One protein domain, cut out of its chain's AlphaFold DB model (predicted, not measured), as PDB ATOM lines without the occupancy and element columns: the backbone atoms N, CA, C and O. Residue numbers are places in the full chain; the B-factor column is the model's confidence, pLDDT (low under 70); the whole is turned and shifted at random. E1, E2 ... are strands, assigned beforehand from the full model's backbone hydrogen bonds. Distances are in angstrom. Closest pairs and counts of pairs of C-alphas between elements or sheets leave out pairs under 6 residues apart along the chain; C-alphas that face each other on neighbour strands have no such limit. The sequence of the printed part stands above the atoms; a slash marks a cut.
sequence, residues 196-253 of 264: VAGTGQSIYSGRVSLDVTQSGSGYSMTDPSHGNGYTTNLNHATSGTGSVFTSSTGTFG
ATOM      1  N   VAL A 196     266.757 138.936 239.061       64.19
ATOM      2  CA  VAL A 196     265.656 138.746 240.004       64.19
ATOM      3  C   VAL A 196     265.390 137.260 240.158       64.19
ATOM      4  O   VAL A 196     265.352 136.533 239.168       64.19
ATOM      5  N   ALA A 197     265.183 136.822 241.400       70.94
ATOM      6  CA  ALA A 197     264.756 135.462 241.688       70.94
ATOM      7  C   ALA A 197     263.334 135.238 241.140       70.94
ATOM      8  O   ALA A 197     262.360 135.806 241.639       70.94
ATOM      9  N   GLY A 198     263.225 134.423 240.095       71.19
ATOM     10  CA  GLY A 198     261.982 133.883 239.560       71.19
ATOM     11  C   GLY A 198     261.669 132.503 240.141       71.19
ATOM     12  O   GLY A 198     262.502 131.862 240.779       71.19
ATOM     13  N   THR A 199     260.446 132.023 239.922       83.06
ATOM     14  CA  THR A 199     260.008 130.687 240.364       83.06
ATOM     15  C   THR A 199     259.548 129.852 239.174       83.06
ATOM     16  O   THR A 199     258.646 130.261 238.448       83.06
ATOM     17  N   GLY A 200     260.113 128.659 239.001       83.81
ATOM     18  CA  GLY A 200     259.635 127.641 238.065       83.81
ATOM     19  C   GLY A 200     258.717 126.625 238.750       83.81
ATOM     20  O   GLY A 200     259.010 126.176 239.858       83.81
ATOM     21  N   GLN A 201     257.614 126.243 238.106       80.38
ATOM     22  CA  GLN A 201     256.781 125.099 238.497       80.38
ATOM     23  C   GLN A 201     257.039 123.942 237.521       80.38
ATOM     24  O   GLN A 201     256.491 123.909 236.420       80.38
ATOM     25  N   SER A 202     257.898 123.008 237.918       75.44
ATOM     26  CA  SER A 202     258.222 121.814 237.127       75.44
ATOM     27  C   SER A 202     257.224 120.679 237.367       75.44
ATOM     28  O   SER A 202     256.538 120.642 238.391       75.44
ATOM     29  N   ILE A 203     257.159 119.743 236.422       75.25
ATOM     30  CA  ILE A 203     256.245 118.595 236.442       75.25
ATOM     31  C   ILE A 203     256.691 117.557 237.483       75.25
ATOM     32  O   ILE A 203     255.854 116.995 238.187       75.25
ATOM     33  N   TYR A 204     258.001 117.319 237.617       69.06
ATOM     34  CA  TYR A 204     258.532 116.275 238.509       69.06
ATOM     35  C   TYR A 204     259.214 116.809 239.768       69.06
ATOM     36  O   TYR A 204     259.156 116.168 240.813       69.06
ATOM     37  N   SER A 205     259.837 117.984 239.687       67.25
ATOM     38  CA  SER A 205     260.644 118.541 240.782       67.25
ATOM     39  C   SER A 205     259.890 119.601 241.596       67.25
ATOM     40  O   SER A 205     260.454 120.195 242.512       67.25
ATOM     41  N   GLY A 206     258.614 119.855 241.280       73.44
ATOM     42  CA  GLY A 206     257.805 120.882 241.929       73.44
ATOM     43  C   GLY A 206     258.377 122.288 241.727       73.44
ATOM     44  O   GLY A 206     258.759 122.662 240.614       73.44
ATOM     45  N   ARG A 207     258.409 123.087 242.800       75.31
ATOM     46  CA  ARG A 207     258.896 124.473 242.759       75.31
ATOM     47  C   ARG A 207     260.417 124.530 242.742       75.31
ATOM     48  O   ARG A 207     261.054 124.008 243.650       75.31
ATOM     49  N   VAL A 208     260.972 125.243 241.769       76.50
ATOM     50  CA  VAL A 208     262.411 125.498 241.639       76.50
ATOM     51  C   VAL A 208     262.675 127.000 241.542       76.50
ATOM     52  O   VAL A 208     261.872 127.739 240.970       76.50
ATOM     53  N   SER A 209     263.787 127.463 242.107       78.88
ATOM     54  CA  SER A 209     264.226 128.857 241.965       78.88
ATOM     55  C   SER A 209     264.957 129.050 240.640       78.88
ATOM     56  O   SER A 209     265.704 128.168 240.219       78.88
ATOM     57  N   LEU A 210     264.746 130.197 239.995       76.88
ATOM     58  CA  LEU A 210     265.353 130.558 238.713       76.88
ATOM     59  C   LEU A 210     265.965 131.957 238.795       76.88
ATOM     60  O   LEU A 210     265.374 132.841 239.412       76.88
ATOM     61  N   ASP A 211     267.072 132.182 238.096       80.19
ATOM     62  CA  ASP A 211     267.592 133.528 237.854       80.19
ATOM     63  C   ASP A 211     267.023 134.052 236.535       80.19
ATOM     64  O   ASP A 211     267.195 133.441 235.477       80.19
ATOM     65  N   VAL A 212     266.299 135.171 236.596       80.06
ATOM     66  CA  VAL A 212     265.642 135.763 235.426       80.06
ATOM     67  C   VAL A 212     266.006 137.230 235.269       80.06
ATOM     68  O   VAL A 212     266.221 137.960 236.237       80.06
ATOM     69  N   THR A 213     266.042 137.681 234.022       82.38
ATOM     70  CA  THR A 213     266.251 139.090 233.690       82.38
ATOM     71  C   THR A 213     264.929 139.845 233.774       82.38
ATOM     72  O   THR A 213     264.000 139.540 233.015       82.38
ATOM     73  N   GLN A 214     264.851 140.859 234.643       79.75
ATOM     74  CA  GLN A 214     263.704 141.770 234.700       79.75
ATOM     75  C   GLN A 214     263.894 142.965 233.751       79.75
ATOM     76  O   GLN A 214     264.934 143.623 233.747       79.75
ATOM     77  N   SER A 215     262.857 143.280 232.972       76.50
ATOM     78  CA  SER A 215     262.774 144.486 232.146       76.50
ATOM     79  C   SER A 215     261.410 145.152 232.338       76.50
ATOM     80  O   SER A 215     260.367 144.592 231.993       76.50
ATOM     81  N   GLY A 216     261.399 146.344 232.943       77.19
ATOM     82  CA  GLY A 216     260.160 146.989 233.385       77.19
ATOM     83  C   GLY A 216     259.414 146.128 234.414       77.19
ATOM     84  O   GLY A 216     259.999 145.670 235.393       77.19
ATOM     85  N   SER A 217     258.121 145.888 234.193       76.69
ATOM     86  CA  SER A 217     257.306 144.968 235.004       76.69
ATOM     87  C   SER A 217     257.349 143.510 234.524       76.69
ATOM     88  O   SER A 217     256.678 142.662 235.106       76.69
ATOM     89  N   GLY A 218     258.094 143.215 233.455       75.00
ATOM     90  CA  GLY A 218     258.195 141.881 232.871       75.00
ATOM     91  C   GLY A 218     259.488 141.163 233.248       75.00
ATOM     92  O   GLY A 218     260.511 141.781 233.534       75.00
ATOM     93  N   TYR A 219     259.443 139.841 233.184       82.62
ATOM     94  CA  TYR A 219     260.542 138.923 233.453       82.62
ATOM     95  C   TYR A 219     260.772 138.054 232.223       82.62
ATOM     96  O   TYR A 219     259.812 137.607 231.596       82.62
ATOM     97  N   SER A 220     262.028 137.788 231.886       86.88
ATOM     98  CA  SER A 220     262.409 136.858 230.819       86.88
ATOM     99  C   SER A 220     263.301 135.762 231.383       86.88
ATOM    100  O   SER A 220     264.162 136.054 232.213       86.88
ATOM    101  N   MET A 221     263.124 134.520 230.924       81.56
ATOM    102  CA  MET A 221     263.956 133.371 231.310       81.56
ATOM    103  C   MET A 221     265.321 133.422 230.603       81.56
ATOM    104  O   MET A 221     265.700 132.529 229.846       81.56
ATOM    105  N   THR A 222     266.009 134.534 230.834       82.00
ATOM    106  CA  THR A 222     267.393 134.819 230.483       82.00
ATOM    107  C   THR A 222     268.144 134.922 231.795       82.00
ATOM    108  O   THR A 222     267.777 135.759 232.621       82.00
ATOM    109  N   ASP A 223     269.157 134.086 231.966       76.62
ATOM    110  CA  ASP A 223     270.010 133.990 233.141       76.62
ATOM    111  C   ASP A 223     271.167 135.006 233.035       76.62
ATOM    112  O   ASP A 223     272.126 134.772 232.288       76.62
ATOM    113  N   PRO A 224     271.109 136.137 233.760       67.12
ATOM    114  CA  PRO A 224     272.169 137.138 233.719       67.12
ATOM    115  C   PRO A 224     273.405 136.746 234.547       67.12
ATOM    116  O   PRO A 224     274.471 137.329 234.340       67.12
ATOM    117  N   SER A 225     273.295 135.786 235.474       62.78
ATOM    118  CA  SER A 225     274.388 135.377 236.365       62.78
ATOM    119  C   SER A 225     275.353 134.396 235.686       62.78
ATOM    120  O   SER A 225     276.533 134.356 236.046       62.78
ATOM    121  N   HIS A 226     274.917 133.706 234.623       62.56
ATOM    122  CA  HIS A 226     275.720 132.710 233.897       62.56
ATOM    123  C   HIS A 226     275.872 133.005 232.394       62.56
ATOM    124  O   HIS A 226     275.796 132.114 231.547       62.56
ATOM    125  N   GLY A 227     276.136 134.266 232.038       63.62
ATOM    126  CA  GLY A 227     276.511 134.638 230.668       63.62
ATOM    127  C   GLY A 227     275.339 134.855 229.706       63.62
ATOM    128  O   GLY A 227     275.531 134.751 228.494       63.62
ATOM    129  N   ASN A 228     274.155 135.204 230.224       73.56
ATOM    130  CA  ASN A 228     272.938 135.507 229.457       73.56
ATOM    131  C   ASN A 228     272.375 134.312 228.668       73.56
ATOM    132  O   ASN A 228     271.811 134.490 227.586       73.56
ATOM    133  N   GLY A 229     272.519 133.091 229.194       76.88
ATOM    134  CA  GLY A 229     271.836 131.918 228.643       76.88
ATOM    135  C   GLY A 229     270.317 132.090 228.725       76.88
ATOM    136  O   GLY A 229     269.813 132.623 229.706       76.88
ATOM    137  N   TYR A 230     269.571 131.672 227.703       82.88
ATOM    138  CA  TYR A 230     268.118 131.853 227.661       82.88
ATOM    139  C   TYR A 230     267.390 130.571 227.278       82.88
ATOM    140  O   TYR A 230     267.891 129.758 226.503       82.88
ATOM    141  N   THR A 231     266.173 130.423 227.799       80.94
ATOM    142  CA  THR A 231     265.285 129.304 227.467       80.94
ATOM    143  C   THR A 231     264.178 129.788 226.543       80.94
ATOM    144  O   THR A 231     263.445 130.725 226.874       80.94
ATOM    145  N   THR A 232     264.042 129.151 225.381       83.62
ATOM    146  CA  THR A 232     263.019 129.487 224.388       83.62
ATOM    147  C   THR A 232     261.927 128.433 224.282       83.62
ATOM    148  O   THR A 232     262.147 127.235 224.436       83.62
ATOM    149  N   ASN A 233     260.726 128.905 223.968       83.94
ATOM    150  CA  ASN A 233     259.614 128.096 223.514       83.94
ATOM    151  C   ASN A 233     259.710 127.902 221.993       83.94
ATOM    152  O   ASN A 233     259.704 128.878 221.235       83.94
ATOM    153  N   LEU A 234     259.774 126.646 221.547       78.06
ATOM    154  CA  LEU A 234     259.745 126.269 220.129       78.06
ATOM    155  C   LEU A 234     258.321 126.051 219.582       78.06
ATOM    156  O   LEU A 234     258.176 125.695 218.417       78.06
ATOM    157  N   ASN A 235     257.269 126.246 220.389       81.31
ATOM    158  CA  ASN A 235     255.862 126.019 220.031       81.31
ATOM    159  C   ASN A 235     255.628 124.634 219.395       81.31
ATOM    160  O   ASN A 235     255.039 124.519 218.323       81.31
ATOM    161  N   HIS A 236     256.114 123.582 220.062       76.19
ATOM    162  CA  HIS A 236     256.045 122.178 219.619       76.19
ATOM    163  C   HIS A 236     256.828 121.836 218.336       76.19
ATOM    164  O   HIS A 236     256.697 120.725 217.821       76.19
ATOM    165  N   ALA A 237     257.676 122.736 217.832       75.81
ATOM    166  CA  ALA A 237     258.635 122.404 216.782       75.81
ATOM    167  C   ALA A 237     259.852 121.641 217.340       75.81
ATOM    168  O   ALA A 237     260.212 121.774 218.508       75.81
ATOM    169  N   THR A 238     260.527 120.873 216.481       77.12
ATOM    170  CA  THR A 238     261.725 120.083 216.833       77.12
ATOM    171  C   THR A 238     263.044 120.746 216.417       77.12
ATOM    172  O   THR A 238     264.112 120.170 216.611       77.12
ATOM    173  N   SER A 239     262.995 121.938 215.814       72.56
ATOM    174  CA  SER A 239     264.167 122.713 215.385       72.56
ATOM    175  C   SER A 239     263.834 124.202 215.246       72.56
ATOM    176  O   SER A 239     262.695 124.539 214.928       72.56
ATOM    177  N   GLY A 240     264.830 125.076 215.401       80.06
ATOM    178  CA  GLY A 240     264.693 126.535 215.299       80.06
ATOM    179  C   GLY A 240     265.201 127.249 216.554       80.06
ATOM    180  O   GLY A 240     265.682 126.600 217.479       80.06
ATOM    181  N   THR A 241     265.111 128.580 216.583       75.38
ATOM    182  CA  THR A 241     265.591 129.395 217.721       75.38
ATOM    183  C   THR A 241     264.509 129.627 218.786       75.38
ATOM    184  O   THR A 241     264.826 129.742 219.967       75.38
ATOM    185  N   GLY A 242     263.227 129.649 218.395       83.94
ATOM    186  CA  GLY A 242     262.093 129.876 219.304       83.94
ATOM    187  C   GLY A 242     262.020 131.298 219.872       83.94
ATOM    188  O   GLY A 242     262.757 132.190 219.452       83.94
ATOM    189  N   SER A 243     261.119 131.512 220.831       84.44
ATOM    190  CA  SER A 243     260.964 132.780 221.563       84.44
ATOM    191  C   SER A 243     261.244 132.592 223.051       84.44
ATOM    192  O   SER A 243     260.722 131.647 223.636       84.44
ATOM    193  N   VAL A 244     262.022 133.478 223.677       85.62
ATOM    194  CA  VAL A 244     262.340 133.396 225.116       85.62
ATOM    195  C   VAL A 244     261.058 133.402 225.952       85.62
ATOM    196  O   VAL A 244     260.150 134.189 225.679       85.62
ATOM    197  N   PHE A 245     260.976 132.544 226.971       84.31
ATOM    198  CA  PHE A 245     259.849 132.571 227.906       84.31
ATOM    199  C   PHE A 245     259.806 133.895 228.669       84.31
ATOM    200  O   PHE A 245     260.815 134.341 229.218       84.31
ATOM    201  N   THR A 246     258.621 134.498 228.750       88.75
ATOM    202  CA  THR A 246     258.382 135.729 229.507       88.75
ATOM    203  C   THR A 246     257.239 135.560 230.501       88.75
ATOM    204  O   THR A 246     256.358 134.722 230.328       88.75
ATOM    205  N   SER A 247     257.273 136.344 231.574       81.44
ATOM    206  CA  SER A 247     256.268 136.349 232.636       81.44
ATOM    207  C   SER A 247     256.069 137.768 233.154       81.44
ATOM    208  O   SER A 247     257.015 138.547 233.207       81.44
ATOM    209  N   SER A 248     254.853 138.121 233.559       80.12
ATOM    210  CA  SER A 248     254.568 139.393 234.240       80.12
ATOM    211  C   SER A 248     254.728 139.308 235.762       80.12
ATOM    212  O   SER A 248     254.729 140.334 236.435       80.12
ATOM    213  N   THR A 249     254.851 138.099 236.316       78.31
ATOM    214  CA  THR A 249     254.866 137.848 237.769       78.31
ATOM    215  C   THR A 249     256.165 137.216 238.262       78.31
ATOM    216  O   THR A 249     256.310 136.970 239.456       78.31
ATOM    217  N   GLY A 250     257.090 136.892 237.355       78.56
ATOM    218  CA  GLY A 250     258.327 136.175 237.677       78.56
ATOM    219  C   GLY A 250     258.111 134.685 237.958       78.56
ATOM    220  O   GLY A 250     259.054 133.992 238.332       78.56
ATOM    221  N   THR A 251     256.887 134.176 237.769       82.62
ATOM    222  CA  THR A 251     256.570 132.743 237.839       82.62
ATOM    223  C   THR A 251     256.450 132.157 236.435       82.62
ATOM    224  O   THR A 251     255.822 132.767 235.567       82.62
ATOM    225  N   PHE A 252     257.041 130.982 236.228       84.81
ATOM    226  CA  PHE A 252     257.071 130.250 234.963       84.81
ATOM    227  C   PHE A 252     256.555 128.823 235.168       84.81
ATOM    228  O   PHE A 252     256.928 128.159 236.137       84.81
ATOM    229  N   GLY A 253     255.712 128.358 234.249       85.19
ATOM    230  CA  GLY A 253     255.081 127.044 234.320       85.19
ATOM    231  C   GLY A 253     253.956 126.960 235.353       85.19
ATOM    232  O   GLY A 253     253.763 127.838 236.200       85.19
TER     233      GLY A 253
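What this domain is: This is residues 196 to 253 of the 264 residues of the protein "Peptidase" of Streptomyces sp. SID1034 (UniProt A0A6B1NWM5). With little regular structure, a small sheet of three strands, bent along E2, is joined by a long unnamed stretch, residues 221 to 253, that loops away and folds back to pair briefly with E3 and E1. The printed part has 58 residues, 18 in named strands, and no named helix. E1, E2, E3 form an antiparallel meander, each strand beside the one before, in that order; the class is all strand. It is compact, radius of gyration of the C-alphas 11.6 A, spanning 30 by 27 by 22 A.

How they stand to each other: Inner strand E2, residues 207 to 215, bends by 58 degrees at residue 211. Its residues 207 to 212 pair with E1, residues 196 to 201, a hairpin: N 198 and O 210, 2.8 A. Its residues 213 to 215 pair with E3, residues 218 to 220, another hairpin: N 215 and O 218, 2.8 A.

Where its parts are: E2 is 23.0 A long, E1 16.3 A, E3 6.9 A. C-alpha 196 is at (265.656, 138.746, 240.004), C-alpha 220 at (262.409, 136.858, 230.819).

The domain as a whole: The farthest C-alphas, Gly 216 and Thr 238, are 31.6 A apart. There is no cut; both links are tight. pLDDT is under 70 at residues 196, 204 to 205 and 224 to 227.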